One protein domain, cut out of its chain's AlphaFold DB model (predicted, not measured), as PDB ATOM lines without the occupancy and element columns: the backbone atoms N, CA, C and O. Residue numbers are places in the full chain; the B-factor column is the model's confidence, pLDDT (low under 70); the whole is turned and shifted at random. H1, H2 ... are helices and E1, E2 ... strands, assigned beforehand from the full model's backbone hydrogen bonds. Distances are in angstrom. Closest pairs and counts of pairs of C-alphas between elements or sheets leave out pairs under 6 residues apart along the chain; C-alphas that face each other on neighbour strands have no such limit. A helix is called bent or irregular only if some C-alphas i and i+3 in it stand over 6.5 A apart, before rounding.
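This is residues 3 to 137 and 147 to 197 of the 341 residues of the protein "GRAM domain-containing protein" of Trichogramma brassicae (UniProt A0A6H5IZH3). One long antiparallel sheet is folded at its bent strand E2 into two leaves, E5 E4 E3 and E8 E7 E6, and curls round the single helix H1. Beside the leaf E5 E4 E3, E1 and E9 make a small parallel pair, and a long stretch with no named element, residues 147 to 186, runs over the outside. The printed part has 186 residues with nine named strands and one named helix, in the order E1 E2 E3 E4 E5 E6 E7 E8 H1 E9; the large sheet's order is E5 E4 E3 E2 E8 E7 E6. The class is mixed, helices and strands, with 79 residues, under half, in named elements. The whole is compact, with a radius of gyration of the C-alphas of 15.4 A, and rounded, spanning 39 by 38 by 37 A.

Start at C-alpha 11, (39.851, -98.210, -22.625), where E1 begins; it ends at residue 14. E2, residues 20 to 32, is the longest strand, 27.3 A, and bends by 87 degrees at residue 26. Next come E3, residues 43 to 50, 20.3 A; E4, residues 53 to 58, 16.4 A; and E5, residues 67 to 71. Then find E6, residues 75 to 81, 16.2 A; E7, residues 89 to 95, 19.5 A; and E8, residues 105 to 112, 22.9 A. H1 runs 25.4 A from C-alpha 117 at (56.800, -95.746, -35.620) to residue 134. E9, residues 187 to 189, ends at C-alpha 189, (39.919, -89.812, -16.583).

Begin with the twisted sheet, a folded sheet, bent back on itself with E2 as the hinge. E2 E3 E4 E5 and E6 E7 E8 are meanders, each strand the antiparallel neighbour of the one before. Look for N 24 and O 47, 2.9 A, between E2 and E3; N 48 and O 55, 2.9 A, between E3 and E4; and N 70 and O 54, 2.8 A, between E4 and E5, each within hydrogen-bond range. Also within hydrogen-bond range are N 30 of E2 and O 109 of E8, 3.0 A apart; N 94 of E7 and O 106 of E8, 2.8 A; and N 91 of E7 and O 79 of E6, 2.9 A. H1 is on the sheet; its closest C-alphas to E3 are those of Leu 49 and Met 124, 6.8 A, and to E6 those of Cys 80 and Cys 121, 6.6 A. In H1 every O i to N i+4 pair is within hydrogen-bond range. E1 and E9 are parallel, with N 14 and O 188 2.8 A apart; the closest C-alphas of E1 and E4 are those of Val 12 and Asn 57, 6.5 A.

The C-alphas farthest apart are those of Val 84 and Asn 152, 46.4 A. Residues 138 to 146 are not printed; C-alphas 137 and 147 are 21.7 A apart across the cut. Of the links printed whole, none is long. Mean pLDDT of the printed part is 88.1; residues 82 to 87, 134 to 137 and 148 to 151 are under 70.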
ATOM      1  N   LEU A   3      52.221-101.553 -14.263       95.88
ATOM      2  CA  LEU A   3      51.480-102.646 -14.903       95.88
ATOM      3  C   LEU A   3      50.031-102.694 -14.401       95.88
ATOM      4  O   LEU A   3      49.799-102.716 -13.199       95.88
ATOM      5  N   ASN A   4      49.064-102.769 -15.319       95.56
ATOM      6  CA  ASN A   4      47.621-102.799 -15.030       95.56
ATOM      7  C   ASN A   4      47.113-101.571 -14.249       95.56
ATOM      8  O   ASN A   4      46.207-101.651 -13.431       95.56
ATOM      9  N   THR A   5      47.687-100.412 -14.570       92.25
ATOM     10  CA  THR A   5      47.535 -99.131 -13.862       92.25
ATOM     11  C   THR A   5      46.909 -97.994 -14.675       92.25
ATOM     12  O   THR A   5      46.751 -96.888 -14.163       92.25
ATOM     13  N   ALA A   6      46.675 -98.204 -15.972       94.94
ATOM     14  CA  ALA A   6      46.322 -97.150 -16.929       94.94
ATOM     15  C   ALA A   6      45.217 -97.597 -17.906       94.94
ATOM     16  O   ALA A   6      45.220 -97.231 -19.081       94.94
ATOM     17  N   HIS A   7      44.278 -98.407 -17.415       94.62
ATOM     18  CA  HIS A   7      43.074 -98.818 -18.134       94.62
ATOM     19  C   HIS A   7      41.840 -98.694 -17.238       94.62
ATOM     20  O   HIS A   7      41.934 -98.790 -16.017       94.62
ATOM     21  N   ALA A   8      40.686 -98.524 -17.870       93.62
ATOM     22  CA  ALA A   8      39.368 -98.672 -17.266       93.62
ATOM     23  C   ALA A   8      38.412 -99.164 -18.359       93.62
ATOM     24  O   ALA A   8      38.523 -98.718 -19.498       93.62
ATOM     25  N   ASN A   9      37.523-100.114 -18.048       90.81
ATOM     26  CA  ASN A   9      36.492-100.631 -18.965       90.81
ATOM     27  C   ASN A   9      36.976-100.928 -20.415       90.81
ATOM     28  O   ASN A   9      36.336-100.544 -21.392       90.81
ATOM     29  N   GLY A  10      38.156-101.542 -20.574       89.94
ATOM     30  CA  GLY A  10      38.763-101.836 -21.886       89.94
ATOM     31  C   GLY A  10      39.256-100.634 -22.705       89.94
ATOM     32  O   GLY A  10      39.674-100.802 -23.856       89.94
ATOM     33  N   GLY A  11      39.236 -99.435 -22.123       94.00
ATOM     34  CA  GLY A  11      39.851 -98.210 -22.625       94.00
ATOM     35  C   GLY A  11      41.076 -97.778 -21.814       94.00
ATOM     36  O   GLY A  11      41.519 -98.476 -20.900       94.00
ATOM     37  N   VAL A  12      41.623 -96.609 -22.151       96.31
ATOM     38  CA  VAL A  12      42.766 -95.993 -21.457       96.31
ATOM     39  C   VAL A  12      42.298 -95.155 -20.266       96.31
ATOM     40  O   VAL A  12      41.257 -94.507 -20.347       96.31
ATOM     41  N   LEU A  13      43.073 -95.152 -19.176       95.44
ATOM     42  CA  LEU A  13      42.833 -94.307 -18.003       95.44
ATOM     43  C   LEU A  13      43.912 -93.224 -17.874       95.44
ATOM     44  O   LEU A  13      45.096 -93.528 -17.696       95.44
ATOM     45  N   LEU A  14      43.475 -91.970 -17.947       94.62
ATOM     46  CA  LEU A  14      44.290 -90.762 -17.884       94.62
ATOM     47  C   LEU A  14      44.178 -90.076 -16.514       94.62
ATOM     48  O   LEU A  14      43.198 -90.230 -15.778       94.62
ATOM     49  N   HIS A  15      45.195 -89.290 -16.179       91.94
ATOM     50  CA  HIS A  15      45.163 -88.367 -15.045       91.94
ATOM     51  C   HIS A  15      44.551 -87.010 -15.430       91.94
ATOM     52  O   HIS A  15      44.456 -86.661 -16.608       91.94
ATOM     53  N   ASN A  16      44.171 -86.213 -14.435       89.25
ATOM     54  CA  ASN A  16      43.667 -84.864 -14.655       89.25
ATOM     55  C   ASN A  16      44.725 -83.993 -15.358       89.25
ATOM     56  O   ASN A  16      45.885 -83.975 -14.951       89.25
ATOM     57  N   GLY A  17      44.353 -83.300 -16.438       87.44
ATOM     58  CA  GLY A  17      45.287 -82.542 -17.285       87.44
ATOM     59  C   GLY A  17      46.236 -83.379 -18.166       87.44
ATOM     60  O   GLY A  17      47.101 -82.811 -18.843       87.44
ATOM     61  N   GLU A  18      46.110 -84.712 -18.198       92.06
ATOM     62  CA  GLU A  18      46.855 -85.570 -19.126       92.06
ATOM     63  C   GLU A  18      46.149 -85.636 -20.492       92.06
ATOM     64  O   GLU A  18      45.083 -86.232 -20.626       92.06
ATOM     65  N   ALA A  19      46.765 -85.053 -21.523       92.81
ATOM     66  CA  ALA A  19      46.258 -85.068 -22.895       92.81
ATOM     67  C   ALA A  19      46.991 -86.111 -23.753       92.81
ATOM     68  O   ALA A  19      48.191 -86.342 -23.583       92.81
ATOM     69  N   ILE A  20      46.277 -86.711 -24.705       95.25
ATOM     70  CA  ILE A  20      46.803 -87.607 -25.735       95.25
ATOM     71  C   ILE A  20      47.408 -86.754 -26.857       95.25
ATOM     72  O   ILE A  20      46.722 -85.954 -27.487       95.25
ATOM     73  N   LEU A  21      48.700 -86.955 -27.112       95.06
ATOM     74  CA  LEU A  21      49.454 -86.336 -28.201       95.06
ATOM     75  C   LEU A  21      49.292 -87.120 -29.502       95.06
ATOM     76  O   LEU A  21      49.070 -86.519 -30.545       95.06
ATOM     77  N   LEU A  22      49.410 -88.453 -29.432       95.62
ATOM     78  CA  LEU A  22      49.255 -89.375 -30.560       95.62
ATOM     79  C   LEU A  22      48.532 -90.649 -30.110       95.62
ATOM     80  O   LEU A  22      48.773 -91.157 -29.011       95.62
ATOM     81  N   TYR A  23      47.710 -91.203 -30.999       95.62
ATOM     82  CA  TYR A  23      47.069 -92.504 -30.840       95.62
ATOM     83  C   TYR A  23      47.454 -93.416 -32.007       95.62
ATOM     84  O   TYR A  23      47.261 -93.068 -33.168       95.62
ATOM     85  N   SER A  24      47.962 -94.606 -31.699       94.31
ATOM     86  CA  SER A  24      48.217 -95.652 -32.683       94.31
ATOM     87  C   SER A  24      47.443 -96.909 -32.319       94.31
ATOM     88  O   SER A  24      47.573 -97.441 -31.214       94.31
ATOM     89  N   ASP A  25      46.646 -97.399 -33.263       94.00
ATOM     90  CA  ASP A  25      46.048 -98.720 -33.160       94.00
ATOM     91  C   ASP A  25      46.983 -99.802 -33.732       94.00
ATOM     92  O   ASP A  25      47.963 -99.501 -34.413       94.00
ATOM     93  N   ASN A  26      46.653-101.073 -33.492       93.25
ATOM     94  CA  ASN A  26      47.325-102.227 -34.097       93.25
ATOM     95  C   ASN A  26      48.830-102.310 -33.764       93.25
ATOM     96  O   ASN A  26      49.665-102.664 -34.601       93.25
ATOM     97  N   VAL A  27      49.182-102.013 -32.511       94.81
ATOM     98  CA  VAL A  27      50.551-102.131 -31.995       94.81
ATOM     99  C   VAL A  27      50.733-103.491 -31.324       94.81
ATOM    100  O   VAL A  27      49.909-103.915 -30.509       94.81
ATOM    101  N   THR A  28      51.826-104.178 -31.651       95.94
ATOM    102  CA  THR A  28      52.280-105.380 -30.937       95.94
ATOM    103  C   THR A  28      53.429-105.042 -30.001       95.94
ATOM    104  O   THR A  28      54.310-104.255 -30.343       95.94
ATOM    105  N   ILE A  29      53.433-105.661 -28.822       96.25
ATOM    106  CA  ILE A  29      54.470-105.499 -27.800       96.25
ATOM    107  C   ILE A  29      54.987-106.868 -27.352       96.25
ATOM    108  O   ILE A  29      54.204-107.792 -27.128       96.25
ATOM    109  N   THR A  30      56.305-106.987 -27.209       95.81
ATOM    110  CA  THR A  30      56.963-108.112 -26.531       95.81
ATOM    111  C   THR A  30      57.865-107.602 -25.417       95.81
ATOM    112  O   THR A  30      58.413-106.498 -25.491       95.81
ATOM    113  N   PHE A  31      58.042-108.438 -24.397       95.69
ATOM    114  CA  PHE A  31      58.943-108.190 -23.281       95.69
ATOM    115  C   PHE A  31      59.976-109.309 -23.161       95.69
ATOM    116  O   PHE A  31      59.715-110.457 -23.514       95.69
ATOM    117  N   HIS A  32      61.158-108.969 -22.651       93.88
ATOM    118  CA  HIS A  32      62.242-109.914 -22.397       93.88
ATOM    119  C   HIS A  32      62.913-109.596 -21.054       93.88
ATOM    120  O   HIS A  32      63.081-108.424 -20.708       93.88
ATOM    121  N   GLY A  33      63.326-110.633 -20.322       91.12
ATOM    122  CA  GLY A  33      63.938-110.506 -18.990       91.12
ATOM    123  C   GLY A  33      62.945-110.443 -17.823       91.12
ATOM    124  O   GLY A  33      63.360-110.162 -16.706       91.12
ATOM    125  N   GLN A  34      61.658-110.706 -18.066       92.94
ATOM    126  CA  GLN A  34      60.632-110.827 -17.032       92.94
ATOM    127  C   GLN A  34      59.820-112.108 -17.267       92.94
ATOM    128  O   GLN A  34      59.417-112.381 -18.397       92.94
ATOM    129  N   GLU A  35      59.606-112.881 -16.202       91.81
ATOM    130  CA  GLU A  35      58.971-114.209 -16.227       91.81
ATOM    131  C   GLU A  35      57.525-114.186 -15.711       91.81
ATOM    132  O   GLU A  35      56.778-115.145 -15.910       91.81
ATOM    133  N   GLN A  36      57.102-113.084 -15.078       94.38
ATOM    134  CA  GLN A  36      55.713-112.877 -14.665       94.38
ATOM    135  C   GLN A  36      54.734-113.078 -15.849       94.38
ATOM    136  O   GLN A  36      54.975-112.520 -16.926       94.38
ATOM    137  N   PRO A  37      53.619-113.824 -15.673       96.06
ATOM    138  CA  PRO A  37      52.689-114.193 -16.753       96.06
ATOM    139  C   PRO A  37      52.159-113.031 -17.605       96.06
ATOM    140  O   PRO A  37      51.831-113.201 -18.780       96.06
ATOM    141  N   GLU A  38      52.081-111.839 -17.023       96.25
ATOM    142  CA  GLU A  38      51.666-110.595 -17.664       96.25
ATOM    143  C   GLU A  38      52.609-110.195 -18.809       96.25
ATOM    144  O   GLU A  38      52.156-109.644 -19.805       96.25
ATOM    145  N   PHE A  39      53.897-110.530 -18.719       96.38
ATOM    146  CA  PHE A  39      54.929-110.169 -19.695       96.38
ATOM    147  C   PHE A  39      55.173-111.247 -20.758       96.38
ATOM    148  O   PHE A  39      55.850-110.983 -21.752       96.38
ATOM    149  N   LEU A  40      54.621-112.450 -20.574       95.38
ATOM    150  CA  LEU A  40      54.844-113.577 -21.476       95.38
ATOM    151  C   LEU A  40      54.080-113.423 -22.802       95.38
ATOM    152  O   LEU A  40      52.891-113.083 -22.834       95.38
ATOM    153  N   GLY A  41      54.770-113.757 -23.895       95.06
ATOM    154  CA  GLY A  41      54.240-113.746 -25.258       95.06
ATOM    155  C   GLY A  41      54.121-112.352 -25.887       95.06
ATOM    156  O   GLY A  41      54.550-111.341 -25.333       95.06
ATOM    157  N   THR A  42      53.532-112.308 -27.082       96.44
ATOM    158  CA  THR A  42      53.251-111.059 -27.806       96.44
ATOM    159  C   THR A  42      51.862-110.554 -27.451       96.44
ATOM    160  O   THR A  42      50.879-111.254 -27.699       96.44
ATOM    161  N   LYS A  43      51.753-109.325 -26.941       96.81
ATOM    162  CA  LYS A  43      50.453-108.684 -26.691       96.81
ATOM    163  C   LYS A  43      50.057-107.820 -27.888       96.81
ATOM    164  O   LYS A  43      50.919-107.257 -28.565       96.81
ATOM    165  N   LYS A  44      48.753-107.718 -28.159       97.06
ATOM    166  CA  LYS A  44      48.172-106.925 -29.259       97.06
ATOM    167  C   LYS A  44      47.277-105.840 -28.679       97.06
ATOM    168  O   LYS A  44      46.381-106.133 -27.892       97.06
ATOM    169  N   GLY A  45      47.498-104.593 -29.073       96.62
ATOM    170  CA  GLY A  45      46.850-103.471 -28.414       96.62
ATOM    171  C   GLY A  45      46.918-102.157 -29.174       96.62
ATOM    172  O   GLY A  45      47.098-102.108 -30.392       96.62
ATOM    173  N   ARG A  46      46.742-101.098 -28.395       96.38
ATOM    174  CA  ARG A  46      46.800 -99.690 -28.776       96.38
ATOM    175  C   ARG A  46      47.984 -99.056 -28.052       96.38
ATOM    176  O   ARG A  46      48.273 -99.432 -26.912       96.38
ATOM    177  N   MET A  47      48.633 -98.085 -28.679       96.94
ATOM    178  CA  MET A  47      49.661 -97.258 -28.055       96.94
ATOM    179  C   MET A  47      49.206 -95.802 -28.031       96.94
ATOM    180  O   MET A  47      48.831 -95.233 -29.055       96.94
ATOM    181  N   PHE A  48      49.282 -95.193 -26.857       97.38
ATOM    182  CA  PHE A  48      49.027 -93.778 -26.638       97.38
ATOM    183  C   PHE A  48      50.352 -93.101 -26.303       97.38
ATOM    184  O   PHE A  48      51.071 -93.574 -25.424       97.38
ATOM    185  N   LEU A  49      50.664 -91.987 -26.960       96.50
ATOM    186  CA  LEU A  49      51.634 -91.020 -26.454       96.50
ATOM    187  C   LEU A  49      50.841 -89.904 -25.777       96.50
ATOM    188  O   LEU A  49      50.001 -89.284 -26.426       96.50
ATOM    189  N   THR A  50      51.087 -89.644 -24.496       95.75
ATOM    190  CA  THR A  50      50.450 -88.560 -23.737       95.75
ATOM    191  C   THR A  50      51.452 -87.452 -23.430       95.75
ATOM    192  O   THR A  50      52.653 -87.589 -23.657       95.75
ATOM    193  N   THR A  51      50.972 -86.352 -22.855       93.31
ATOM    194  CA  THR A  51      51.812 -85.270 -22.325       93.31
ATOM    195  C   THR A  51      52.769 -85.704 -21.204       93.31
ATOM    196  O   THR A  51      53.658 -84.928 -20.867       93.31
ATOM    197  N   HIS A  52      52.630 -86.910 -20.635       92.56
ATOM    198  CA  HIS A  52      53.381 -87.369 -19.453       92.56
ATOM    199  C   HIS A  52      54.087 -88.731 -19.635       92.56
ATOM    200  O   HIS A  52      55.048 -89.044 -18.924       92.56
ATOM    201  N   ARG A  53      53.590 -89.584 -20.537       94.19
ATOM    202  CA  ARG A  53      54.004 -90.990 -20.661       94.19
ATOM    203  C   ARG A  53      53.591 -91.591 -22.000       94.19
ATOM    204  O   ARG A  53      52.747 -91.046 -22.702       94.19
ATOM    205  N   MET A  54      54.116 -92.771 -22.322       96.19
ATOM    206  CA  MET A  54      53.408 -93.681 -23.231       96.19
ATOM    207  C   MET A  54      52.491 -94.608 -22.428       96.19
ATOM    208  O   MET A  54      52.786 -94.927 -21.274       96.19
ATOM    209  N   ILE A  55      51.410 -95.089 -23.035       97.56
ATOM    210  CA  ILE A  55      50.543 -96.118 -22.455       97.56
ATOM    211  C   ILE A  55      50.264 -97.174 -23.523       97.56
ATOM    212  O   ILE A  55      49.671 -96.871 -24.557       97.56
ATOM    213  N   PHE A  56      50.651 -98.420 -23.257       98.00
ATOM    214  CA  PHE A  56      50.113 -99.572 -23.975       98.00
ATOM    215  C   PHE A  56      48.799-100.002 -23.317       98.00
ATOM    216  O   PHE A  56      48.730-100.092 -22.090       98.00
ATOM    217  N   ASN A  57      47.778-100.307 -24.114       97.44
ATOM    218  CA  ASN A  57      46.507-100.870 -23.659       97.44
ATOM    219  C   ASN A  57      46.149-102.080 -24.530       97.44
ATOM    220  O   ASN A  57      46.085-101.960 -25.755       97.44
ATOM    221  N   SER A  58      45.933-103.242 -23.908       97.12
ATOM    222  CA  SER A  58      45.625-104.478 -24.636       97.12
ATOM    223  C   SER A  58      44.204-104.457 -25.192       97.12
ATOM    224  O   SER A  58      43.273-103.944 -24.564       97.12
ATOM    225  N   LYS A  59      44.033-105.021 -26.393       94.75
ATOM    226  CA  LYS A  59      42.707-105.207 -26.999       94.75
ATOM    227  C   LYS A  59      41.961-106.388 -26.383       94.75
ATOM    228  O   LYS A  59      40.737-106.331 -26.292       94.75
ATOM    229  N   ASP A  60      42.670-107.435 -25.962       95.12
ATOM    230  CA  ASP A  60      42.044-108.603 -25.343       95.12
ATOM    231  C   ASP A  60      41.884-108.380 -23.836       95.12
ATOM    232  O   ASP A  60      42.863-108.316 -23.097       95.12
ATOM    233  N   GLN A  61      40.637-108.286 -23.373       93.12
ATOM    234  CA  GLN A  61      40.319-108.131 -21.947       93.12
ATOM    235  C   GLN A  61      40.559-109.413 -21.132       93.12
ATOM    236  O   GLN A  61      40.400-109.405 -19.914       93.12
ATOM    237  N   ARG A  62      40.933-110.519 -21.790       94.44
ATOM    238  CA  ARG A  62      41.395-111.760 -21.149       94.44
ATOM    239  C   ARG A  62      42.917-111.813 -20.987       94.44
ATOM    240  O   ARG A  62      43.420-112.736 -20.349       94.44
ATOM    241  N   ASP A  63      43.656-110.871 -21.578       95.50
ATOM    242  CA  ASP A  63      45.099-110.771 -21.379       95.50
ATOM    243  C   ASP A  63      45.394-110.364 -19.933       95.50
ATOM    244  O   ASP A  63      44.736-109.497 -19.359       95.50
ATOM    245  N   ARG A  64      46.421-110.972 -19.340       95.94
ATOM    246  CA  ARG A  64      46.854-110.626 -17.983       95.94
ATOM    247  C   ARG A  64      47.456-109.221 -17.928       95.94
ATOM    248  O   ARG A  64      47.411-108.589 -16.879       95.94
ATOM    249  N   MET A  65      47.984-108.714 -19.045       97.12
ATOM    250  CA  MET A  65      48.403-107.319 -19.184       97.12
ATOM    251  C   MET A  65      47.334-106.504 -19.920       97.12
ATOM    252  O   MET A  65      47.312-106.448 -21.144       97.12
ATOM    253  N   LEU A  66      46.483-105.809 -19.169       97.25
ATOM    254  CA  LEU A  66      45.453-104.909 -19.701       97.25
ATOM    255  C   LEU A  66      46.015-103.518 -20.042       97.25
ATOM    256  O   LEU A  66      45.557-102.859 -20.982       97.25
ATOM    257  N   SER A  67      47.047-103.076 -19.316       97.25
ATOM    258  CA  SER A  67      47.787-101.848 -19.635       97.25
ATOM    259  C   SER A  67      49.224-101.874 -19.137       97.25
ATOM    260  O   SER A  67      49.486-102.431 -18.072       97.25
ATOM    261  N   PHE A  68      50.114-101.140 -19.800       97.00
ATOM    262  CA  PHE A  68      51.451-100.848 -19.289       97.00
ATOM    263  C   PHE A  68      51.801 -99.369 -19.492       97.00
ATOM    264  O   PHE A  68      51.706 -98.840 -20.599       97.00
ATOM    265  N   SER A  69      52.169 -98.693 -18.406       95.19
ATOM    266  CA  SER A  69      52.407 -97.250 -18.337       95.19
ATOM    267  C   SER A  69      53.905 -96.950 -18.346       95.19
ATOM    268  O   SER A  69      54.642 -97.440 -17.481       95.19
ATOM    269  N   PHE A  70      54.340 -96.092 -19.273       94.19
ATOM    270  CA  PHE A  70      55.738 -95.718 -19.496       94.19
ATOM    271  C   PHE A  70      56.020 -94.218 -19.265       94.19
ATOM    272  O   PHE A  70      56.069 -93.448 -20.229       94.19
ATOM    273  N   PRO A  71      56.235 -93.768 -18.014       91.50
ATOM    274  CA  PRO A  71      56.651 -92.394 -17.719       91.50
ATOM    275  C   PRO A  71      57.989 -92.054 -18.369       91.50
ATOM    276  O   PRO A  71      58.935 -92.844 -18.255       91.50
ATOM    277  N   PHE A  72      58.096 -90.869 -18.981       87.75
ATOM    278  CA  PHE A  72      59.300 -90.461 -19.717       87.75
ATOM    279  C   PHE A  72      60.570 -90.551 -18.861       87.75
ATOM    280  O   PHE A  72      61.564 -91.131 -19.296       87.75
ATOM    281  N   GLY A  73      60.501 -90.119 -17.595       79.44
ATOM    282  CA  GLY A  73      61.605 -90.212 -16.632       79.44
ATOM    283  C   GLY A  73      62.109 -91.634 -16.334       79.44
ATOM    284  O   GLY A  73      63.184 -91.781 -15.765       79.44
ATOM    285  N   THR A  74      61.407 -92.696 -16.755       77.94
ATOM    286  CA  THR A  74      61.832 -94.106 -16.569       77.94
ATOM    287  C   THR A  74      62.300 -94.813 -17.840       77.94
ATOM    288  O   THR A  74      62.738 -95.959 -17.762       77.94
ATOM    289  N   LEU A  75      62.229 -94.157 -19.002       81.38
ATOM    290  CA  LEU A  75      62.710 -94.716 -20.267       81.38
ATOM    291  C   LEU A  75      64.243 -94.702 -20.308       81.38
ATOM    292  O   LEU A  75      64.861 -93.671 -20.044       81.38
ATOM    293  N   ARG A  76      64.867 -95.841 -20.624       83.12
ATOM    294  CA  ARG A  76      66.326 -95.975 -20.778       83.12
ATOM    295  C   ARG A  76      66.644 -96.764 -22.046       83.12
ATOM    296  O   ARG A  76      65.835 -97.580 -22.481       83.12
ATOM    297  N   ASP A  77      67.820 -96.515 -22.617       84.94
ATOM    298  CA  ASP A  77      68.364 -97.209 -23.795       84.94
ATOM    299  C   ASP A  77      67.361 -97.334 -24.956       84.94
ATOM    300  O   ASP A  77      67.155 -98.412 -25.508       84.94
ATOM    301  N   ILE A  78      66.691 -96.226 -25.284       85.69
ATOM    302  CA  ILE A  78      65.691 -96.180 -26.353       85.69
ATOM    303  C   ILE A  78      66.376 -96.190 -27.721       85.69
ATOM    304  O   ILE A  78      67.228 -95.349 -28.010       85.69
ATOM    305  N   GLU A  79      65.956 -97.120 -28.576       84.56
ATOM    306  CA  GLU A  79      66.423 -97.265 -29.951       84.56
ATOM    307  C   GLU A  79      65.223 -97.377 -30.901       84.56
ATOM    308  O   GLU A  79      64.383 -98.271 -30.765       84.56
ATOM    309  N   CYS A  80      65.172 -96.504 -31.908       82.50
ATOM    310  CA  CYS A  80      64.281 -96.667 -33.053       82.50
ATOM    311  C   CYS A  80      65.017 -97.435 -34.150       82.50
ATOM    312  O   CYS A  80      66.032 -96.965 -34.663       82.50
ATOM    313  N   LYS A  81      64.504 -98.605 -34.529       76.94
ATOM    314  CA  LYS A  81      65.043 -99.398 -35.635       76.94
ATOM    315  C   LYS A  81      64.171 -99.231 -36.871       76.94
ATOM    316  O   LYS A  81      62.991 -99.586 -36.843       76.94
ATOM    317  N   GLN A  82      64.805 -98.757 -37.943       67.00
ATOM    318  CA  GLN A  82      64.318 -98.773 -39.324       67.00
ATOM    319  C   GLN A  82      64.982 -99.944 -40.076       67.00
ATOM    320  O   GLN A  82      66.024 -99.756 -40.704       67.00
ATOM    321  N   PRO A  83      64.473-101.184 -39.984       62.00
ATOM    322  CA  PRO A  83      64.949-102.256 -40.846       62.00
ATOM    323  C   PRO A  83      64.432-102.030 -42.275       62.00
ATOM    324  O   PRO A  83      63.228-101.950 -42.487       62.00
ATOM    325  N   VAL A  84      65.340-101.990 -43.257       54.72
ATOM    326  CA  VAL A  84      65.056-101.666 -44.676       54.72
ATOM    327  C   VAL A  84      63.934-102.523 -45.297       54.72
ATOM    328  O   VAL A  84      63.262-102.080 -46.222       54.72
ATOM    329  N   PHE A  85      63.696-103.726 -44.760       54.72
ATOM    330  CA  PHE A  85      62.710-104.694 -45.255       54.72
ATOM    331  C   PHE A  85      61.751-105.231 -44.168       54.72
ATOM    332  O   PHE A  85      61.249-106.346 -44.287       54.72
ATOM    333  N   SER A  86      61.519-104.511 -43.062       57.88
ATOM    334  CA  SER A  86      60.634-104.995 -41.981       57.88
ATOM    335  C   SER A  86      59.880-103.861 -41.274       57.88
ATOM    336  O   SER A  86      60.188-102.684 -41.438       57.88
ATOM    337  N   ALA A  87      58.868-104.210 -40.476       59.34
ATOM    338  CA  ALA A  87      58.096-103.248 -39.699       59.34
ATOM    339  C   ALA A  87      58.990-102.508 -38.690       59.34
ATOM    340  O   ALA A  87      59.633-103.131 -37.836       59.34
ATOM    341  N   ASN A  88      58.972-101.174 -38.764       71.19
ATOM    342  CA  ASN A  88      59.690-100.293 -37.848       71.19
ATOM    343  C   ASN A  88      59.371-100.643 -36.386       71.19
ATOM    344  O   ASN A  88      58.209-100.848 -36.017       71.19
ATOM    345  N   SER A  89      60.411-100.700 -35.551       81.81
ATOM    346  CA  SER A  89      60.267-101.089 -34.146       81.81
ATOM    347  C   SER A  89      60.988-100.139 -33.205       81.81
ATOM    348  O   SER A  89      62.136 -99.768 -33.448       81.81
ATOM    349  N   ILE A  90      60.315 -99.784 -32.112       88.62
ATOM    350  CA  ILE A  90      60.907 -99.041 -30.998       88.62
ATOM    351  C   ILE A  90      61.244-100.070 -29.926       88.62
ATOM    352  O   ILE A  90      60.369-100.823 -29.500       88.62
ATOM    353  N   GLN A  91      62.495-100.119 -29.492       91.06
ATOM    354  CA  GLN A  91      62.929-100.989 -28.405       91.06
ATOM    355  C   GLN A  91      63.620-100.184 -27.307       91.06
ATOM    356  O   GLN A  91      64.108 -99.080 -27.547       91.06
ATOM    357  N   GLY A  92      63.671-100.743 -26.104       91.06
ATOM    358  CA  GLY A  92      64.409-100.128 -25.009       91.06
ATOM    359  C   GLY A  92      64.314-100.892 -23.702       91.06
ATOM    360  O   GLY A  92      63.830-102.027 -23.657       91.06
ATOM    361  N   LYS A  93      64.789-100.257 -22.632       91.38
ATOM    362  CA  LYS A  93      64.752-100.783 -21.266       91.38
ATOM    363  C   LYS A  93      63.752-100.033 -20.396       91.38
ATOM    364  O   LYS A  93      63.467 -98.849 -20.575       91.38
ATOM    365  N   CYS A  94      63.216-100.771 -19.438       87.69
ATOM    366  CA  CYS A  94      62.073-100.408 -18.626       87.69
ATOM    367  C   CYS A  94      62.352-100.858 -17.194       87.69
ATOM    368  O   CYS A  94      62.605-102.032 -16.969       87.69
ATOM    369  N   ARG A  95      62.297 -99.957 -16.209       88.94
ATOM    370  CA  ARG A  95      62.422-100.338 -14.793       88.94
ATOM    371  C   ARG A  95      61.079-100.237 -14.080       88.94
ATOM    372  O   ARG A  95      60.308 -99.296 -14.317       88.94
ATOM    373  N   ALA A  96      60.797-101.201 -13.211       89.56
ATOM    374  CA  ALA A  96      59.653-101.156 -12.317       89.56
ATOM    375  C   ALA A  96      59.740 -99.932 -11.399       89.56
ATOM    376  O   ALA A  96      60.812 -99.593 -10.897       89.56
ATOM    377  N   GLN A  97      58.610 -99.271 -11.175       86.81
ATOM    378  CA  GLN A  97      58.488 -98.296 -10.095       86.81
ATOM    379  C   GLN A  97      58.081 -98.992  -8.795       86.81
ATOM    380  O   GLN A  97      57.381-100.007  -8.857       86.81
ATOM    381  N   PRO A  98      58.433 -98.431  -7.625       84.88
ATOM    382  CA  PRO A  98      57.826 -98.844  -6.366       84.88
ATOM    383  C   PRO A  98      56.298 -98.819  -6.496       84.88
ATOM    384  O   PRO A  98      55.742 -97.869  -7.051       84.88
ATOM    385  N   ASN A  99      55.640 -99.883  -6.031       87.19
ATOM    386  CA  ASN A  99      54.192-100.116  -6.134       87.19
ATOM    387  C   ASN A  99      53.625-100.183  -7.570       87.19
ATOM    388  O   ASN A  99      52.414-100.178  -7.757       87.19
ATOM    389  N   GLY A 100      54.468-100.307  -8.600       89.00
ATOM    390  CA  GLY A 100      54.048-100.341 -10.004       89.00
ATOM    391  C   GLY A 100      53.407-101.651 -10.484       89.00
ATOM    392  O   GLY A 100      53.334-101.853 -11.692       89.00
ATOM    393  N   GLY A 101      52.994-102.560  -9.596       91.88
ATOM    394  CA  GLY A 101      52.395-103.860  -9.947       91.88
ATOM    395  C   GLY A 101      53.379-104.953 -10.400       91.88
ATOM    396  O   GLY A 101      52.965-106.086 -10.617       91.88
ATOM    397  N   TRP A 102      54.672-104.647 -10.520       94.06
ATOM    398  CA  TRP A 102      55.739-105.598 -10.859       94.06
ATOM    399  C   TRP A 102      57.088-105.139 -10.280       94.06
ATOM    400  O   TRP A 102      57.179-104.041  -9.730       94.06
ATOM    401  N   ILE A 103      58.133-105.970 -10.381       92.44
ATOM    402  CA  ILE A 103      59.480-105.696  -9.845       92.44
ATOM    403  C   ILE A 103      60.548-106.052 -10.890       92.44
ATOM    404  O   ILE A 103      60.414-107.042 -11.606       92.44
ATOM    405  N   GLY A 104      61.632-105.270 -10.942       90.88
ATOM    406  CA  GLY A 104      62.828-105.559 -11.741       90.88
ATOM    407  C   GLY A 104      63.040-104.608 -12.920       90.88
ATOM    408  O   GLY A 104      62.620-103.447 -12.896       90.88
ATOM    409  N   GLU A 105      63.725-105.109 -13.946       90.81
ATOM    410  CA  GLU A 105      63.955-104.434 -15.224       90.81
ATOM    411  C   GLU A 105      63.477-105.340 -16.369       90.81
ATOM    412  O   GLU A 105      63.595-106.559 -16.296       90.81
ATOM    413  N   CYS A 106      62.929-104.740 -17.421       91.75
ATOM    414  CA  CYS A 106      62.477-105.410 -18.628       91.75
ATOM    415  C   CYS A 106      63.107-104.757 -19.862       91.75
ATOM    416  O   CYS A 106      63.283-103.538 -19.912       91.75
ATOM    417  N   LYS A 107      63.387-105.548 -20.899       94.19
ATOM    418  CA  LYS A 107      63.498-105.022 -22.266       94.19
ATOM    419  C   LYS A 107      62.122-105.091 -22.910       94.19
ATOM    420  O   LYS A 107      61.458-106.118 -22.790       94.19
ATOM    421  N   PHE A 108      61.720-104.043 -23.613       93.56
ATOM    422  CA  PHE A 108      60.501-104.033 -24.420       93.56
ATOM    423  C   PHE A 108      60.831-103.834 -25.897       93.56
ATOM    424  O   PHE A 108      61.857-103.242 -26.247       93.56
ATOM    425  N   LYS A 109      59.922-104.288 -26.757       93.81
ATOM    426  CA  LYS A 109      59.920-103.981 -28.185       93.81
ATOM    427  C   LYS A 109      58.487-103.757 -28.655       93.81
ATOM    428  O   LYS A 109      57.634-104.614 -28.443       93.81
ATOM    429  N   PHE A 110      58.234-102.617 -29.286       91.94
ATOM    430  CA  PHE A 110      56.976-102.291 -29.952       91.94
ATOM    431  C   PHE A 110      57.147-102.436 -31.461       91.94
ATOM    432  O   PHE A 110      58.160-101.999 -32.006       91.94
ATOM    433  N   HIS A 111      56.137-102.967 -32.140       92.19
ATOM    434  CA  HIS A 111      56.004-102.909 -33.593       92.19
ATOM    435  C   HIS A 111      54.689-102.214 -33.949       92.19
ATOM    436  O   HIS A 111      53.626-102.576 -33.441       92.19
ATOM    437  N   PHE A 112      54.766-101.218 -34.830       90.88
ATOM    438  CA  PHE A 112      53.603-100.478 -35.309       90.88
ATOM    439  C   PHE A 112      53.172-101.072 -36.649       90.88
ATOM    440  O   PHE A 112      53.722-100.737 -37.698       90.88
ATOM    441  N   ASN A 113      52.201-101.986 -36.616       89.25
ATOM    442  CA  ASN A 113      51.812-102.763 -37.799       89.25
ATOM    443  C   ASN A 113      51.034-101.930 -38.840       89.25
ATOM    444  O   ASN A 113      50.797-102.401 -39.947       89.25
ATOM    445  N   SER A 114      50.662-100.694 -38.493       88.00
ATOM    446  CA  SER A 114      50.007 -99.714 -39.372       88.00
ATOM    447  C   SER A 114      50.917 -98.529 -39.752       88.00
ATOM    448  O   SER A 114      50.421 -97.520 -40.240       88.00
ATOM    449  N   GLY A 115      52.236 -98.633 -39.537       85.75
ATOM    450  CA  GLY A 115      53.197 -97.557 -39.823       85.75
ATOM    451  C   GLY A 115      53.340 -96.529 -38.692       85.75
ATOM    452  O   GLY A 115      52.911 -96.760 -37.564       85.75
ATOM    453  N   GLY A 116      54.007 -95.405 -38.967       87.50
ATOM    454  CA  GLY A 116      54.142 -94.277 -38.032       87.50
ATOM    455  C   GLY A 116      55.210 -94.407 -36.930       87.50
ATOM    456  O   GLY A 116      55.428 -93.466 -36.175       87.50
ATOM    457  N   ALA A 117      55.894 -95.547 -36.768       88.12
ATOM    458  CA  ALA A 117      56.800 -95.746 -35.620       88.12
ATOM    459  C   ALA A 117      57.954 -94.721 -35.523       88.12
ATOM    460  O   ALA A 117      58.461 -94.475 -34.429       88.12
ATOM    461  N   ILE A 118      58.386 -94.147 -36.650       87.44
ATOM    462  CA  ILE A 118      59.480 -93.166 -36.702       87.44
ATOM    463  C   ILE A 118      58.975 -91.840 -36.135       87.44
ATOM    464  O   ILE A 118      59.576 -91.278 -35.223       87.44
ATOM    465  N   GLU A 119      57.818 -91.406 -36.619       91.06
ATOM    466  CA  GLU A 119      57.071 -90.225 -36.208       91.06
ATOM    467  C   GLU A 119      56.666 -90.335 -34.730       91.06
ATOM    468  O   GLU A 119      56.829 -89.383 -33.969       91.06
ATOM    469  N   PHE A 120      56.235 -91.525 -34.290       92.62
ATOM    470  CA  PHE A 120      55.982 -91.824 -32.881       92.62
ATOM    471  C   PHE A 120      57.252 -91.681 -32.042       92.62
ATOM    472  O   PHE A 120      57.216 -91.057 -30.983       92.62
ATOM    473  N   CYS A 121      58.383 -92.235 -32.494       89.62
ATOM    474  CA  CYS A 121      59.636 -92.142 -31.749       89.62
ATOM    475  C   CYS A 121      60.146 -90.696 -31.669       89.62
ATOM    476  O   CYS A 121      60.558 -90.255 -30.599       89.62
ATOM    477  N   GLN A 122      60.088 -89.947 -32.770       90.62
ATOM    478  CA  GLN A 122      60.459 -88.532 -32.814       90.62
ATOM    479  C   GLN A 122      59.565 -87.698 -31.885       90.62
ATOM    480  O   GLN A 122      60.073 -86.920 -31.078       90.62
ATOM    481  N   ALA A 123      58.245 -87.911 -31.925       93.00
ATOM    482  CA  ALA A 123      57.297 -87.233 -31.045       93.00
ATOM    483  C   ALA A 123      57.488 -87.606 -29.568       93.00
ATOM    484  O   ALA A 123      57.440 -86.731 -28.710       93.00
ATOM    485  N   MET A 124      57.761 -88.876 -29.262       92.75
ATOM    486  CA  MET A 124      58.103 -89.340 -27.913       92.75
ATOM    487  C   MET A 124      59.403 -88.699 -27.411       92.75
ATOM    488  O   MET A 124      59.463 -88.279 -26.258       92.75
ATOM    489  N   MET A 125      60.435 -88.589 -28.255       88.75
ATOM    490  CA  MET A 125      61.689 -87.917 -27.898       88.75
ATOM    491  C   MET A 125      61.474 -86.420 -27.641       88.75
ATOM    492  O   MET A 125      61.979 -85.908 -26.645       88.75
ATOM    493  N   ALA A 126      60.688 -85.734 -28.478       90.88
ATOM    494  CA  ALA A 126      60.317 -84.333 -28.267       90.88
ATOM    495  C   ALA A 126      59.505 -84.147 -26.970       90.88
ATOM    496  O   ALA A 126      59.847 -83.305 -26.139       90.88
ATOM    497  N   ALA A 127      58.490 -84.987 -26.745       90.94
ATOM    498  CA  ALA A 127      57.664 -84.979 -25.541       90.94
ATOM    499  C   ALA A 127      58.487 -85.205 -24.264       90.94
ATOM    500  O   ALA A 127      58.333 -84.465 -23.292       90.94
ATOM    501  N   ALA A 128      59.409 -86.174 -24.280       88.12
ATOM    502  CA  ALA A 128      60.319 -86.433 -23.171       88.12
ATOM    503  C   ALA A 128      61.268 -85.250 -22.916       88.12
ATOM    504  O   ALA A 128      61.434 -84.843 -21.770       88.12
ATOM    505  N   GLN A 129      61.845 -84.648 -23.964       87.00
ATOM    506  CA  GLN A 129      62.712 -83.469 -23.828       87.00
ATOM    507  C   GLN A 129      61.972 -82.256 -23.249       87.00
ATOM    508  O   GLN A 129      62.530 -81.562 -22.400       87.00
ATOM    509  N   LEU A 130      60.731 -82.004 -23.673       88.00
ATOM    510  CA  LEU A 130      59.892 -80.939 -23.118       88.00
ATOM    511  C   LEU A 130      59.538 -81.225 -21.650       88.00
ATOM    512  O   LEU A 130      59.760 -80.374 -20.791       88.00
ATOM    513  N   ALA A 131      59.091 -82.444 -21.332       85.12
ATOM    514  CA  ALA A 131      58.792 -82.853 -19.958       85.12
ATOM    515  C   ALA A 131      60.013 -82.749 -19.021       85.12
ATOM    516  O   ALA A 131      59.869 -82.330 -17.875       85.12
ATOM    517  N   SER A 132      61.224 -83.065 -19.497       80.75
ATOM    518  CA  SER A 132      62.466 -82.900 -18.725       80.75
ATOM    519  C   SER A 132      62.910 -81.443 -18.553       80.75
ATOM    520  O   SER A 132      63.615 -81.149 -17.594       80.75
ATOM    521  N   ARG A 133      62.534 -80.529 -19.457       75.38
ATOM    522  CA  ARG A 133      62.866 -79.091 -19.356       75.38
ATOM    523  C   ARG A 133      61.921 -78.311 -18.445       75.38
ATOM    524  O   ARG A 133      62.313 -77.261 -17.945       75.38
ATOM    525  N   HIS A 134      60.694 -78.798 -18.273       66.31
ATOM    526  CA  HIS A 134      59.640 -78.122 -17.509       66.31
ATOM    527  C   HIS A 134      59.249 -78.857 -16.214       66.31
ATOM    528  O   HIS A 134      58.524 -78.302 -15.392       66.31
ATOM    529  N   GLY A 135      59.770 -80.069 -15.989       58.22
ATOM    530  CA  GLY A 135      59.701 -80.762 -14.703       58.22
ATOM    531  C   GLY A 135      60.596 -80.143 -13.612       58.22
ATOM    532  O   GLY A 135      61.444 -79.300 -13.909       58.22
ATOM    533  N   PRO A 136      60.436 -80.558 -12.339       54.62
ATOM    534  CA  PRO A 136      61.264 -80.077 -11.235       54.62
ATOM    535  C   PRO A 136      62.740 -80.428 -11.424       54.62
ATOM    536  O   PRO A 136      63.074 -81.561 -11.759       54.62
ATOM    537  N   ILE A 137      63.625 -79.481 -11.109       46.44
ATOM    538  CA  ILE A 137      65.084 -79.663 -11.185       46.44
ATOM    539  C   ILE A 137      65.572 -80.784 -10.242       46.44
ATOM    540  O   ILE A 137      66.543 -81.470 -10.553       46.44
ATOM    541  N   GLN A 147      51.154 -94.387  -7.209       73.38
ATOM    542  CA  GLN A 147      49.898 -94.448  -6.478       73.38
ATOM    543  C   GLN A 147      48.793 -94.800  -7.478       73.38
ATOM    544  O   GLN A 147      48.665 -94.101  -8.490       73.38
ATOM    545  N   PRO A 148      48.017 -95.875  -7.247       65.38
ATOM    546  CA  PRO A 148      46.859 -96.163  -8.078       65.38
ATOM    547  C   PRO A 148      45.843 -95.022  -7.964       65.38
ATOM    548  O   PRO A 148      45.557 -94.593  -6.843       65.38
ATOM    549  N   PRO A 149      45.276 -94.536  -9.085       66.38
ATOM    550  CA  PRO A 149      44.098 -93.694  -9.023       66.38
ATOM    551  C   PRO A 149      43.000 -94.397  -8.211       66.38
ATOM    552  O   PRO A 149      42.853 -95.620  -8.326       66.38
ATOM    553  N   PRO A 150      42.214 -93.664  -7.404       68.12
ATOM    554  CA  PRO A 150      41.033 -94.224  -6.769       68.12
ATOM    555  C   PRO A 150      40.076 -94.776  -7.832       68.12
ATOM    556  O   PRO A 150      40.077 -94.354  -8.988       68.12
ATOM    557  N   THR A 151      39.206 -95.698  -7.425       66.88
ATOM    558  CA  THR A 151      38.229 -96.368  -8.302       66.88
ATOM    559  C   THR A 151      37.212 -95.432  -8.963       66.88
ATOM    560  O   THR A 151      36.455 -95.877  -9.820       66.88
ATOM    561  N   ASN A 152      37.198 -94.151  -8.590       83.75
ATOM    562  CA  ASN A 152      36.377 -93.120  -9.207       83.75
ATOM    563  C   ASN A 152      37.056 -92.622 -10.491       83.75
ATOM    564  O   ASN A 152      37.906 -91.732 -10.465       83.75
ATOM    565  N   TRP A 153      36.654 -93.208 -11.614       89.88
ATOM    566  CA  TRP A 153      36.969 -92.746 -12.962       89.88
ATOM    567  C   TRP A 153      35.677 -92.430 -13.716       89.88
ATOM    568  O   TRP A 153      34.631 -93.030 -13.467       89.88
ATOM    569  N   TYR A 154      35.750 -91.495 -14.657       91.12
ATOM    570  CA  TYR A 154      34.630 -91.102 -15.513       91.12
ATOM    571  C   TYR A 154      35.054 -91.084 -16.984       91.12
ATOM    572  O   TYR A 154      36.243 -91.034 -17.301       91.12
ATOM    573  N   ALA A 155      34.084 -91.161 -17.898       91.69
ATOM    574  CA  ALA A 155      34.349 -91.027 -19.328       91.69
ATOM    575  C   ALA A 155      34.834 -89.601 -19.630       91.69
ATOM    576  O   ALA A 155      34.163 -88.632 -19.279       91.69
ATOM    577  N   ALA A 156      35.995 -89.472 -20.269       87.44
ATOM    578  CA  ALA A 156      36.570 -88.177 -20.602       87.44
ATOM    579  C   ALA A 156      35.843 -87.590 -21.827       87.44
ATOM    580  O   ALA A 156      35.915 -88.191 -22.902       87.44
ATOM    581  N   PRO A 157      35.153 -86.439 -21.728       79.25
ATOM    582  CA  PRO A 157      34.544 -85.820 -22.898       79.25
ATOM    583  C   PRO A 157      35.631 -85.180 -23.782       79.25
ATOM    584  O   PRO A 157      36.511 -84.487 -23.260       79.25
ATOM    585  N   PRO A 158      35.588 -85.327 -25.118       76.81
ATOM    586  CA  PRO A 158      36.336 -84.437 -26.001       76.81
ATOM    587  C   PRO A 158      35.910 -82.977 -25.737       76.81
ATOM    588  O   PRO A 158      34.718 -82.739 -25.534       76.81
ATOM    589  N   PRO A 159      36.825 -81.991 -25.738       82.06
ATOM    590  CA  PRO A 159      38.241 -82.075 -26.101       82.06
ATOM    591  C   PRO A 159      39.196 -82.300 -24.909       82.06
ATOM    592  O   PRO A 159      40.398 -82.130 -25.074       82.06
ATOM    593  N   ALA A 160      38.716 -82.669 -23.712       82.62
ATOM    594  CA  ALA A 160      39.510 -82.644 -22.469       82.62
ATOM    595  C   ALA A 160      40.798 -83.496 -22.497       82.62
ATOM    596  O   ALA A 160      41.739 -83.215 -21.759       82.62
ATOM    597  N   TYR A 161      40.842 -84.515 -23.359       85.56
ATOM    598  CA  TYR A 161      41.995 -85.394 -23.566       85.56
ATOM    599  C   TYR A 161      42.738 -85.154 -24.894       85.56
ATOM    600  O   TYR A 161      43.666 -85.898 -25.203       85.56
ATOM    601  N   GLN A 162      42.330 -84.185 -25.718       87.62
ATOM    602  CA  GLN A 162      42.930 -83.944 -27.034       87.62
ATOM    603  C   GLN A 162      44.194 -83.077 -26.937       87.62
ATOM    604  O   GLN A 162      44.347 -82.264 -26.024       87.62
ATOM    605  N   ALA A 163      45.103 -83.238 -27.901       85.44
ATOM    606  CA  ALA A 163      46.266 -82.370 -28.036       85.44
ATOM    607  C   ALA A 163      45.846 -80.903 -28.239       85.44
ATOM    608  O   ALA A 163      44.873 -80.613 -28.935       85.44
ATOM    609  N   ALA A 164      46.605 -79.970 -27.661       84.56
ATOM    610  CA  ALA A 164      46.361 -78.541 -27.826       84.56
ATOM    611  C   ALA A 164      46.539 -78.146 -29.309       84.56
ATOM    612  O   ALA A 164      47.617 -78.396 -29.856       84.56
ATOM    613  N   PRO A 165      45.553 -77.499 -29.967       80.75
ATOM    614  CA  PRO A 165      45.654 -77.137 -31.388       80.75
ATOM    615  C   PRO A 165      46.838 -76.215 -31.717       80.75
ATOM    616  O   PRO A 165      47.368 -76.249 -32.821       80.75
ATOM    617  N   THR A 166      47.277 -75.412 -30.746       84.56
ATOM    618  CA  THR A 166      48.442 -74.518 -30.834       84.56
ATOM    619  C   THR A 166      49.783 -75.217 -30.580       84.56
ATOM    620  O   THR A 166      50.826 -74.566 -30.612       84.56
ATOM    621  N   GLY A 167      49.776 -76.518 -30.277       86.62
ATOM    622  CA  GLY A 167      50.951 -77.256 -29.823       86.62
ATOM    623  C   GLY A 167      51.448 -76.826 -28.439       86.62
ATOM    624  O   GLY A 167      50.719 -76.246 -27.632       86.62
ATOM    625  N   TYR A 168      52.718 -77.130 -28.180       88.44
ATOM    626  CA  TYR A 168      53.392 -77.024 -26.891       88.44
ATOM    627  C   TYR A 168      54.782 -76.408 -27.077       88.44
ATOM    628  O   TYR A 168      55.652 -77.017 -27.694       88.44
ATOM    629  N   TYR A 169      55.007 -75.200 -26.554       88.56
ATOM    630  CA  TYR A 169      56.304 -74.497 -26.629       88.56
ATOM    631  C   TYR A 169      56.890 -74.395 -28.055       88.56
ATOM    632  O   TYR A 169      58.097 -74.510 -28.255       88.56
ATOM    633  N   GLY A 170      56.028 -74.204 -29.061       87.25
ATOM    634  CA  GLY A 170      56.410 -74.145 -30.478       87.25
ATOM    635  C   GLY A 170      56.550 -75.506 -31.174       87.25
ATOM    636  O   GLY A 170      56.733 -75.542 -32.387       87.25
ATOM    637  N   TRP A 171      56.419 -76.623 -30.452       91.06
ATOM    638  CA  TRP A 171      56.332 -77.964 -31.030       91.06
ATOM    639  C   TRP A 171      54.872 -78.410 -31.174       91.06
ATOM    640  O   TRP A 171      54.116 -78.417 -30.204       91.06
ATOM    641  N   VAL A 172      54.471 -78.827 -32.375       90.81
ATOM    642  CA  VAL A 172      53.139 -79.393 -32.640       90.81
ATOM    643  C   VAL A 172      53.273 -80.914 -32.802       90.81
ATOM    644  O   VAL A 172      54.126 -81.353 -33.578       90.81
ATOM    645  N   PRO A 173      52.468 -81.742 -32.103       90.00
ATOM    646  CA  PRO A 173      52.488 -83.190 -32.302       90.00
ATOM    647  C   PRO A 173      52.111 -83.561 -33.747       90.00
ATOM    648  O   PRO A 173      51.188 -82.959 -34.295       90.00
ATOM    649  N   PRO A 174      52.756 -84.566 -34.370       89.56
ATOM    650  CA  PRO A 174      52.490 -84.964 -35.755       89.56
ATOM    651  C   PRO A 174      51.199 -85.798 -35.881       89.56
ATOM    652  O   PRO A 174      51.215 -86.938 -36.343       89.56
ATOM    653  N   THR A 175      50.060 -85.236 -35.469       86.38
ATOM    654  CA  THR A 175      48.740 -85.894 -35.496       86.38
ATOM    655  C   THR A 175      48.320 -86.326 -36.901       86.38
ATOM    656  O   THR A 175      47.655 -87.346 -37.042       86.38
ATOM    657  N   ASN A 176      48.778 -85.643 -37.954       86.44
ATOM    658  CA  ASN A 176      48.519 -86.034 -39.346       86.44
ATOM    659  C   ASN A 176      49.100 -87.416 -39.711       86.44
ATOM    660  O   ASN A 176      48.537 -88.101 -40.560       86.44
ATOM    661  N   ALA A 177      50.189 -87.854 -39.063       85.25
ATOM    662  CA  ALA A 177      50.739 -89.206 -39.230       85.25
ATOM    663  C   ALA A 177      49.947 -90.274 -38.441       85.25
ATOM    664  O   ALA A 177      50.156 -91.472 -38.620       85.25
ATOM    665  N   PHE A 178      49.026 -89.838 -37.577       88.56
ATOM    666  CA  PHE A 178      48.187 -90.657 -36.706       88.56
ATOM    667  C   PHE A 178      46.716 -90.213 -36.808       88.56
ATOM    668  O   PHE A 178      46.147 -89.737 -35.825       88.56
ATOM    669  N   PRO A 179      46.078 -90.356 -37.989       83.88
ATOM    670  CA  PRO A 179      44.721 -89.856 -38.227       83.88
ATOM    671  C   PRO A 179      43.653 -90.588 -37.398       83.88
ATOM    672  O   PRO A 179      42.562 -90.063 -37.177       83.88
ATOM    673  N   ASN A 180      43.960 -91.799 -36.928       88.12
ATOM    674  CA  ASN A 180      43.073 -92.577 -36.076       88.12
ATOM    675  C   ASN A 180      42.862 -91.888 -34.721       88.12
ATOM    676  O   ASN A 180      43.794 -91.362 -34.118       88.12
ATOM    677  N   GLN A 181      41.641 -91.975 -34.202       88.81
ATOM    678  CA  GLN A 181      41.294 -91.523 -32.855       88.81
ATOM    679  C   GLN A 181      41.063 -92.723 -31.924       88.81
ATOM    680  O   GLN A 181      40.725 -93.813 -32.403       88.81
ATOM    681  N   PRO A 182      41.201 -92.546 -30.596       91.81
ATOM    682  CA  PRO A 182      40.739 -93.534 -29.629       91.81
ATOM    683  C   PRO A 182      39.259 -93.884 -29.873       91.81
ATOM    684  O   PRO A 182      38.476 -92.982 -30.182       91.81
ATOM    685  N   PRO A 183      38.848 -95.159 -29.733       89.94
ATOM    686  CA  PRO A 183      37.451 -95.550 -29.873       89.94
ATOM    687  C   PRO A 183      36.500 -94.737 -28.983       89.94
ATOM    688  O   PRO A 183      36.841 -94.329 -27.868       89.94
ATOM    689  N   ALA A 184      35.270 -94.540 -29.463       86.81
ATOM    690  CA  ALA A 184      34.222 -93.899 -28.677       86.81
ATOM    691  C   ALA A 184      34.032 -94.627 -27.334       86.81
ATOM    692  O   ALA A 184      34.036 -95.857 -27.277       86.81
ATOM    693  N   ASN A 185      33.867 -93.857 -26.256       89.12
ATOM    694  CA  ASN A 185      33.725 -94.357 -24.885       89.12
ATOM    695  C   ASN A 185      34.910 -95.211 -24.372       89.12
ATOM    696  O   ASN A 185      34.727 -95.988 -23.440       89.12
ATOM    697  N   SER A 186      36.119 -95.076 -24.943       93.31
ATOM    698  CA  SER A 186      37.325 -95.795 -24.485       93.31
ATOM    699  C   SER A 186      38.425 -94.895 -23.900       93.31
ATOM    700  O   SER A 186      39.585 -95.315 -23.831       93.31
ATOM    701  N   VAL A 187      38.095 -93.662 -23.515       95.69
ATOM    702  CA  VAL A 187      39.003 -92.750 -22.803       95.69
ATOM    703  C   VAL A 187      38.350 -92.366 -21.485       95.69
ATOM    704  O   VAL A 187      37.250 -91.816 -21.459       95.69
ATOM    705  N   PHE A 188      39.038 -92.673 -20.393       94.88
ATOM    706  CA  PHE A 188      38.594 -92.418 -19.032       94.88
ATOM    707  C   PHE A 188      39.599 -91.525 -18.318       94.88
ATOM    708  O   PHE A 188      40.782 -91.503 -18.663       94.88
ATOM    709  N   MET A 189      39.132 -90.795 -17.316       92.56
ATOM    710  CA  MET A 189      39.919 -89.812 -16.583       92.56
ATOM    711  C   MET A 189      39.636 -89.930 -15.088       92.56
ATOM    712  O   MET A 189      38.565 -90.383 -14.680       92.56
ATOM    713  N   THR A 190      40.617 -89.540 -14.281       91.38
ATOM    714  CA  THR A 190      40.478 -89.376 -12.828       91.38
ATOM    715  C   THR A 190      40.787 -87.938 -12.445       91.38
ATOM    716  O   THR A 190      41.565 -87.276 -13.130       91.38
ATOM    717  N   ASP A 191      40.241 -87.474 -11.321       88.12
ATOM    718  CA  ASP A 191      40.493 -86.117 -10.818       88.12
ATOM    719  C   ASP A 191      41.927 -85.916 -10.294       88.12
ATOM    720  O   ASP A 191      42.375 -84.779 -10.124       88.12
ATOM    721  N   MET A 192      42.670 -87.008 -10.064       86.19
ATOM    722  CA  MET A 192      44.060 -86.955  -9.609       86.19
ATOM    723  C   MET A 192      44.993 -86.409 -10.697       86.19
ATOM    724  O   MET A 192      44.979 -86.934 -11.815       86.19
ATOM    725  N   PRO A 193      45.878 -85.445 -10.377       86.25
ATOM    726  CA  PRO A 193      46.915 -85.002 -11.298       86.25
ATOM    727  C   PRO A 193      47.937 -86.123 -11.572       86.25
ATOM    728  O   PRO A 193      48.018 -87.096 -10.812       86.25
ATOM    729  N   PRO A 194      48.750 -86.009 -12.635       85.94
ATOM    730  CA  PRO A 194      49.699 -87.047 -13.008       85.94
ATOM    731  C   PRO A 194      50.832 -87.123 -11.972       85.94
ATOM    732  O   PRO A 194      51.411 -86.091 -11.631       85.94
ATOM    733  N   PRO A 195      51.238 -88.317 -11.503       81.00
ATOM    734  CA  PRO A 195      52.342 -88.474 -10.550       81.00
ATOM    735  C   PRO A 195      53.729 -88.309 -11.202       81.00
ATOM    736  O   PRO A 195      54.744 -88.649 -10.597       81.00
ATOM    737  N   TYR A 196      53.788 -87.785 -12.429       81.19
ATOM    738  CA  TYR A 196      54.988 -87.636 -13.249       81.19
ATOM    739  C   TYR A 196      55.081 -86.209 -13.792       81.19
ATOM    740  O   TYR A 196      54.040 -85.610 -14.063       81.19
ATOM    741  N   PRO A 197      56.293 -85.684 -14.037       81.69
ATOM    742  CA  PRO A 197      56.464 -84.523 -14.898       81.69
ATOM    743  C   PRO A 197      55.934 -84.806 -16.307       81.69
ATOM    744  O   PRO A 197      55.999 -85.934 -16.804       81.69
TER     745      PRO A 197